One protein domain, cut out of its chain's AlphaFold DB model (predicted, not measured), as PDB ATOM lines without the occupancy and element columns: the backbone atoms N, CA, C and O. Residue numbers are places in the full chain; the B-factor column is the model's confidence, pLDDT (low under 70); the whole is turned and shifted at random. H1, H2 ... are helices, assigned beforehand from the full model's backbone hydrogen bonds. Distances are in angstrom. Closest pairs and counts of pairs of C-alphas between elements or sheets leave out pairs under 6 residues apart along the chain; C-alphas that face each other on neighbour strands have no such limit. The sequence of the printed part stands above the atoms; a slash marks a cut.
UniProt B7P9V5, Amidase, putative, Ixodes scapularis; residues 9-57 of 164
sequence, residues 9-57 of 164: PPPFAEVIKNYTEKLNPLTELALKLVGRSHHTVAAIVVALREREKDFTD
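AT A GLANCE: This is residues 9 to 57 of the 164 residues of the protein "Amidase, putative" of Ixodes scapularis (UniProt B7P9V5). Look first for a short helical hairpin, H2 and H3 side by side but shifted lengthwise, with the small helix H1 near its open end and a tail, residues 52 to 57 with the one-turn helix H4, sticking out beyond the end of H3. The printed part has 49 residues with four named helices, in the order H1, H2, H3, H4, and no named strand; the class is all helix. The whole is compact, with a radius of gyration of the C-alphas of 10.9 A, and its outline is only just elongated, with spans of 34 by 22 by 14 A.

HOW THE PARTS SIT: Start with H2, residues 25 to 33, and H3, residues 41 to 49, which form a helical hairpin. They touch, and their closest C-alphas, those of Pro 25 and Ile 44, are 5.3 A apart. Their lines stand at a shallow tilt of 26 degrees, and they run opposite ways. Next look at H1, residues 12 to 15, which only just touches H3, with 3 pairs of C-alphas within 8 A. The closest C-alphas of H1 and H3 are those of Ala 13 and Ala 47, 5.3 A apart. H1 and H2 are close but not clearly touching; their closest C-alphas, those of Ala 13 and Pro 25, are 7.7 A apart. Then find H4, residues 53 to 56, close to H3 but not clearly touching it: the closest C-alphas, those of Arg 49 and Phe 55, are 7.9 A apart. H4 is apart from H1 and from H2. In H2 and H3 every O i to N i+4 pair is within hydrogen-bond range; H1 and H4 are too short for such a pair, and each has its 1 pair of O i to N i+3 within range.

IN THESE COORDINATES: Find C-alpha 25 at (0.277, 5.134, -38.409); from there H2 runs to Leu 33, 12.4 A from first to last C-alpha. H3 runs 12.2 A, from Val 41 at (-7.735, 10.317, -40.528) to Arg 49. Go back to C-alpha 12 at (-2.573, -1.150, -46.391) for H1, from Phe 12 to Val 15. H4 goes from Lys 53 to Thr 56, whose C-alpha is at (-5.004, -11.049, -39.197).

THE WHOLE: The two C-alphas farthest apart are those of Gly 35 and Asp 57, at 34.5 A. Residues 52 to 57, of which 53 to 56 belong to H4, stand free. The printed part runs from residue 9 to 57 and has no cut. The link from H3 to H4 is tight; those from H1 to H2, 9 residues, and from H2 to H3, 7 residues, are short. The mean pLDDT of the printed part is 84.4, and residue 54 is under 70.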
ATOM      1  N   PRO A   9      -1.744 -10.389 -49.035       70.31
ATOM      2  CA  PRO A   9      -1.930  -9.042 -49.550       70.31
ATOM      3  C   PRO A   9      -0.951  -8.086 -48.847       70.31
ATOM      4  O   PRO A   9      -0.715  -8.237 -47.645       70.31
ATOM      5  N   PRO A  10      -0.345  -7.134 -49.580       78.50
ATOM      6  CA  PRO A  10       0.554  -6.168 -48.967       78.50
ATOM      7  C   PRO A  10      -0.217  -5.341 -47.927       78.50
ATOM      8  O   PRO A  10      -1.384  -5.023 -48.172       78.50
ATOM      9  N   PRO A  11       0.417  -4.960 -46.804       83.62
ATOM     10  CA  PRO A  11      -0.231  -4.132 -45.796       83.62
ATOM     11  C   PRO A  11      -0.760  -2.830 -46.399       83.62
ATOM     12  O   PRO A  11      -0.081  -2.174 -47.195       83.62
ATOM     13  N   PHE A  12      -1.938  -2.396 -45.968       84.50
ATOM     14  CA  PHE A  12      -2.573  -1.150 -46.391       84.50
ATOM     15  C   PHE A  12      -1.659   0.073 -46.206       84.50
ATOM     16  O   PHE A  12      -1.648   0.988 -47.033       84.50
ATOM     17  N   ALA A  13      -0.830   0.062 -45.158       84.25
ATOM     18  CA  ALA A  13       0.185   1.083 -44.899       84.25
ATOM     19  C   ALA A  13       1.208   1.244 -46.044       84.25
ATOM     20  O   ALA A  13       1.696   2.351 -46.275       84.25
ATOM     21  N   GLU A  14       1.530   0.165 -46.762       84.81
ATOM     22  CA  GLU A  14       2.422   0.194 -47.926       84.81
ATOM     23  C   GLU A  14       1.667   0.640 -49.182       84.81
ATOM     24  O   GLU A  14       2.186   1.433 -49.967       84.81
ATOM     25  N   VAL A  15       0.409   0.206 -49.337       85.62
ATOM     26  CA  VAL A  15      -0.455   0.591 -50.467       85.62
ATOM     27  C   VAL A  15      -0.657   2.107 -50.520       85.62
ATOM     28  O   VAL A  15      -0.493   2.710 -51.578       85.62
ATOM     29  N   ILE A  16      -0.949   2.752 -49.386       85.31
ATOM     30  CA  ILE A  16      -1.151   4.212 -49.318       85.31
ATOM     31  C   ILE A  16       0.102   5.008 -49.690       85.31
ATOM     32  O   ILE A  16       0.013   6.132 -50.187       85.31
ATOM     33  N   LYS A  17       1.278   4.435 -49.454       82.56
ATOM     34  CA  LYS A  17       2.563   5.023 -49.820       82.56
ATOM     35  C   LYS A  17       3.045   4.543 -51.189       82.56
ATOM     36  O   LYS A  17       4.231   4.641 -51.470       82.56
ATOM     37  N   ASN A  18       2.156   4.024 -52.042       80.44
ATOM     38  CA  ASN A  18       2.488   3.516 -53.376       80.44
ATOM     39  C   ASN A  18       3.659   2.517 -53.380       80.44
ATOM     40  O   ASN A  18       4.435   2.473 -54.331       80.44
ATOM     41  N   TYR A  19       3.801   1.721 -52.317       78.62
ATOM     42  CA  TYR A  19       4.885   0.752 -52.131       78.62
ATOM     43  C   TYR A  19       6.301   1.358 -52.079       78.62
ATOM     44  O   TYR A  19       7.276   0.611 -52.140       78.62
ATOM     45  N   THR A  20       6.445   2.683 -51.968       73.62
ATOM     46  CA  THR A  20       7.762   3.343 -51.917       73.62
ATOM     47  C   THR A  20       8.269   3.533 -50.491       73.62
ATOM     48  O   THR A  20       9.475   3.568 -50.266       73.62
ATOM     49  N   GLU A  21       7.366   3.642 -49.515       76.31
ATOM     50  CA  GLU A  21       7.693   3.906 -48.112       76.31
ATOM     51  C   GLU A  21       6.805   3.098 -47.162       76.31
ATOM     52  O   GLU A  21       5.699   2.683 -47.509       76.31
ATOM     53  N   LYS A  22       7.260   2.935 -45.915       71.88
ATOM     54  CA  LYS A  22       6.447   2.369 -44.836       71.88
ATOM     55  C   LYS A  22       5.801   3.488 -44.030       71.88
ATOM     56  O   LYS A  22       6.486   4.252 -43.352       71.88
ATOM     57  N   LEU A  23       4.473   3.568 -44.079       80.94
ATOM     58  CA  LEU A  23       3.705   4.475 -43.233       80.94
ATOM     59  C   LEU A  23       3.728   3.978 -41.779       80.94
ATOM     60  O   LEU A  23       3.345   2.841 -41.504       80.94
ATOM     61  N   ASN A  24       4.148   4.829 -40.835       87.44
ATOM     62  CA  ASN A  24       3.951   4.584 -39.406       87.44
ATOM     63  C   ASN A  24       2.652   5.274 -38.957       87.44
ATOM     64  O   ASN A  24       2.633   6.503 -38.847       87.44
ATOM     65  N   PRO A  25       1.573   4.522 -38.669       87.31
ATOM     66  CA  PRO A  25       0.277   5.134 -38.409       87.31
ATOM     67  C   PRO A  25       0.244   5.977 -37.128       87.31
ATOM     68  O   PRO A  25      -0.457   6.982 -37.080       87.31
ATOM     69  N   LEU A  26       1.032   5.625 -36.103       88.94
ATOM     70  CA  LEU A  26       1.111   6.406 -34.863       88.94
ATOM     71  C   LEU A  26       1.816   7.747 -35.095       88.94
ATOM     72  O   LEU A  26       1.369   8.781 -34.601       88.94
ATOM     73  N   THR A  27       2.887   7.741 -35.891       90.12
ATOM     74  CA  THR A  27       3.582   8.970 -36.295       90.12
ATOM     75  C   THR A  27       2.675   9.851 -37.144       90.12
ATOM     76  O   THR A  27       2.594  11.050 -36.898       90.12
ATOM     77  N   GLU A  28       1.953   9.275 -38.105       91.38
ATOM     78  CA  GLU A  28       1.016  10.032 -38.938       91.38
ATOM     79  C   GLU A  28      -0.156  10.592 -38.132       91.38
ATOM     80  O   GLU A  28      -0.581  11.716 -38.384       91.38
ATOM     81  N   LEU A  29      -0.636   9.871 -37.114       91.25
ATOM     82  CA  LEU A  29      -1.649  10.386 -36.195       91.25
ATOM     83  C   LEU A  29      -1.129  11.610 -35.426       91.25
ATOM     84  O   LEU A  29      -1.812  12.632 -35.371       91.25
ATOM     85  N   ALA A  30       0.099  11.547 -34.902       92.00
ATOM     86  CA  ALA A  30       0.733  12.684 -34.234       92.00
ATOM     87  C   ALA A  30       0.943  13.868 -35.197       92.00
ATOM     88  O   ALA A  30       0.603  15.006 -34.873       92.00
ATOM     89  N   LEU A  31       1.424  13.604 -36.416       91.19
ATOM     90  CA  LEU A  31       1.550  14.620 -37.463       91.19
ATOM     91  C   LEU A  31       0.189  15.214 -37.835       91.19
ATOM     92  O   LEU A  31       0.115  16.401 -38.146       91.19
ATOM     93  N   LYS A  32      -0.892  14.429 -37.787       91.69
ATOM     94  CA  LYS A  32      -2.243  14.917 -38.067       91.69
ATOM     95  C   LYS A  32      -2.731  15.890 -37.001       91.69
ATOM     96  O   LYS A  32      -3.297  16.914 -37.367       91.69
ATOM     97  N   LEU A  33      -2.448  15.623 -35.725       90.62
ATOM     98  CA  LEU A  33      -2.780  16.528 -34.616       90.62
ATOM     99  C   LEU A  33      -2.046  17.875 -34.716       90.62
ATOM    100  O   LEU A  33      -2.608  18.903 -34.355       90.62
ATOM    101  N   VAL A  34      -0.825  17.881 -35.257       93.88
ATOM    102  CA  VAL A  34      -0.022  19.101 -35.483       93.88
ATOM    103  C   VAL A  34      -0.270  19.706 -36.883       93.88
ATOM    104  O   VAL A  34       0.399  20.651 -37.289       93.88
ATOM    105  N   GLY A  35      -1.223  19.174 -37.660       90.56
ATOM    106  CA  GLY A  35      -1.586  19.695 -38.986       90.56
ATOM    107  C   GLY A  35      -0.566  19.430 -40.104       90.56
ATOM    108  O   GLY A  35      -0.680  19.998 -41.184       90.56
ATOM    109  N   ARG A  36       0.423  18.562 -39.873       90.56
ATOM    110  CA  ARG A  36       1.514  18.240 -40.812       90.56
ATOM    111  C   ARG A  36       1.305  16.950 -41.608       90.56
ATOM    112  O   ARG A  36       2.072  16.685 -42.527       90.56
ATOM    113  N   SER A  37       0.303  16.139 -41.263       88.12
ATOM    114  CA  SER A  37      -0.004  14.921 -42.025       88.12
ATOM    115  C   SER A  37      -0.898  15.213 -43.231       88.12
ATOM    116  O   SER A  37      -2.006  15.753 -43.100       88.12
ATOM    117  N   HIS A  38      -0.437  14.767 -44.400       87.44
ATOM    118  CA  HIS A  38      -1.170  14.829 -45.667       87.44
ATOM    119  C   HIS A  38      -2.181  13.683 -45.844       87.44
ATOM    120  O   HIS A  38      -2.976  13.714 -46.780       87.44
ATOM    121  N   HIS A  39      -2.206  12.699 -44.937       88.94
ATOM    122  CA  HIS A  39      -3.134  11.565 -45.008       88.94
ATOM    123  C   HIS A  39      -4.471  11.883 -44.347       88.94
ATOM    124  O   HIS A  39      -4.563  12.711 -43.434       88.94
ATOM    125  N   THR A  40      -5.543  11.231 -44.796       89.12
ATOM    126  CA  THR A  40      -6.844  11.342 -44.125       89.12
ATOM    127  C   THR A  40      -6.814  10.597 -42.790       89.12
ATOM    128  O   THR A  40      -6.106   9.603 -42.638       89.12
ATOM    129  N   VAL A  41      -7.610  11.039 -41.811       88.56
ATOM    130  CA  VAL A  41      -7.735  10.317 -40.528       88.56
ATOM    131  C   VAL A  41      -8.219   8.881 -40.768       88.56
ATOM    132  O   VAL A  41      -7.719   7.959 -40.135       88.56
ATOM    133  N   ALA A  42      -9.118   8.673 -41.737       87.56
ATOM    134  CA  ALA A  42      -9.600   7.349 -42.129       87.56
ATOM    135  C   ALA A  42      -8.468   6.421 -42.588       87.56
ATOM    136  O   ALA A  42      -8.376   5.297 -42.110       87.56
ATOM    137  N   ALA A  43      -7.572   6.903 -43.455       88.06
ATOM    138  CA  ALA A  43      -6.411   6.145 -43.912       88.06
ATOM    139  C   ALA A  43      -5.506   5.702 -42.753       88.06
ATOM    140  O   ALA A  43      -5.122   4.537 -42.662       88.06
ATOM    141  N   ILE A  44      -5.195   6.629 -41.846       89.75
ATOM    142  CA  ILE A  44      -4.337   6.366 -40.685       89.75
ATOM    143  C   ILE A  44      -4.989   5.328 -39.766       89.75
ATOM    144  O   ILE A  44      -4.336   4.384 -39.326       89.75
ATOM    145  N   VAL A  45      -6.289   5.479 -39.508       88.88
ATOM    146  CA  VAL A  45      -7.057   4.567 -38.660       88.88
ATOM    147  C   VAL A  45      -7.152   3.172 -39.281       88.88
ATOM    148  O   VAL A  45      -6.910   2.196 -38.581       88.88
ATOM    149  N   VAL A  46      -7.422   3.039 -40.581       87.50
ATOM    150  CA  VAL A  46      -7.436   1.724 -41.249       87.50
ATOM    151  C   VAL A  46      -6.062   1.051 -41.162       87.50
ATOM    152  O   VAL A  46      -5.989  -0.124 -40.821       87.50
ATOM    153  N   ALA A  47      -4.968   1.796 -41.362       88.38
ATOM    154  CA  ALA A  47      -3.608   1.269 -41.221       88.38
ATOM    155  C   ALA A  47      -3.255   0.839 -39.778       88.38
ATOM    156  O   ALA A  47      -2.385  -0.011 -39.579       88.38
ATOM    157  N   LEU A  48      -3.906   1.423 -38.763       87.44
ATOM    158  CA  LEU A  48      -3.825   0.949 -37.376       87.44
ATOM    159  C   LEU A  48      -4.631  -0.340 -37.185       87.44
ATOM    160  O   LEU A  48      -4.100  -1.311 -36.647       87.44
ATOM    161  N   ARG A  49      -5.892  -0.342 -37.638       84.75
ATOM    162  CA  ARG A  49      -6.849  -1.434 -37.415       84.75
ATOM    163  C   ARG A  49      -6.515  -2.706 -38.180       84.75
ATOM    164  O   ARG A  49      -6.808  -3.785 -37.692       84.75
ATOM    165  N   GLU A  50      -5.840  -2.609 -39.321       82.06
ATOM    166  CA  GLU A  50      -5.342  -3.774 -40.068       82.06
ATOM    167  C   GLU A  50      -4.472  -4.705 -39.200       82.06
ATOM    168  O   GLU A  50      -4.388  -5.899 -39.462       82.06
ATOM    169  N   ARG A  51      -3.856  -4.180 -38.133       78.56
ATOM    170  CA  ARG A  51      -3.040  -4.957 -37.187       78.56
ATOM    171  C   ARG A  51      -3.863  -5.674 -36.112       78.56
ATOM    172  O   ARG A  51      -3.290  -6.408 -35.309       78.56
ATOM    173  N   GLU A  52      -5.172  -5.435 -36.037       79.38
ATOM    174  CA  GLU A  52      -6.053  -6.109 -35.085       79.38
ATOM    175  C   GLU A  52      -6.179  -7.600 -35.432       79.38
ATOM    176  O   GLU A  52      -6.105  -8.020 -36.590       79.38
ATOM    177  N   LYS A  53      -6.391  -8.423 -34.399       71.62
ATOM    178  CA  LYS A  53      -6.509  -9.882 -34.549       71.62
ATOM    179  C   LYS A  53      -7.664 -10.282 -35.464       71.62
ATOM    180  O   LYS A  53      -7.522 -11.225 -36.235       71.62
ATOM    181  N   ASP A  54      -8.759  -9.526 -35.435       69.81
ATOM    182  CA  ASP A  54      -9.939  -9.794 -36.261       69.81
ATOM    183  C   ASP A  54      -9.655  -9.741 -37.772       69.81
ATOM    184  O   ASP A  54     -10.370 -10.384 -38.539       69.81
ATOM    185  N   PHE A  55      -8.599  -9.035 -38.199       71.75
ATOM    186  CA  PHE A  55      -8.200  -8.917 -39.609       71.75
ATOM    187  C   PHE A  55      -6.965  -9.748 -39.978       71.75
ATOM    188  O   PHE A  55      -6.644  -9.868 -41.158       71.75
ATOM    189  N   THR A  56      -6.272 -10.327 -38.993       73.31
ATOM    190  CA  THR A  56      -5.004 -11.049 -39.197       73.31
ATOM    191  C   THR A  56      -5.090 -12.540 -38.890       73.31
ATOM    192  O   THR A  56      -4.194 -13.277 -39.296       73.31
ATOM    193  N   ASP A  57      -6.148 -13.003 -38.214       84.62
ATOM    194  CA  ASP A  57      -6.339 -14.409 -37.854       84.62
ATOM    195  C   ASP A  57      -6.695 -15.282 -39.081       84.62
ATOM    196  O   ASP A  57      -7.813 -15.189 -39.609       84.62
TER     197      ASP A  57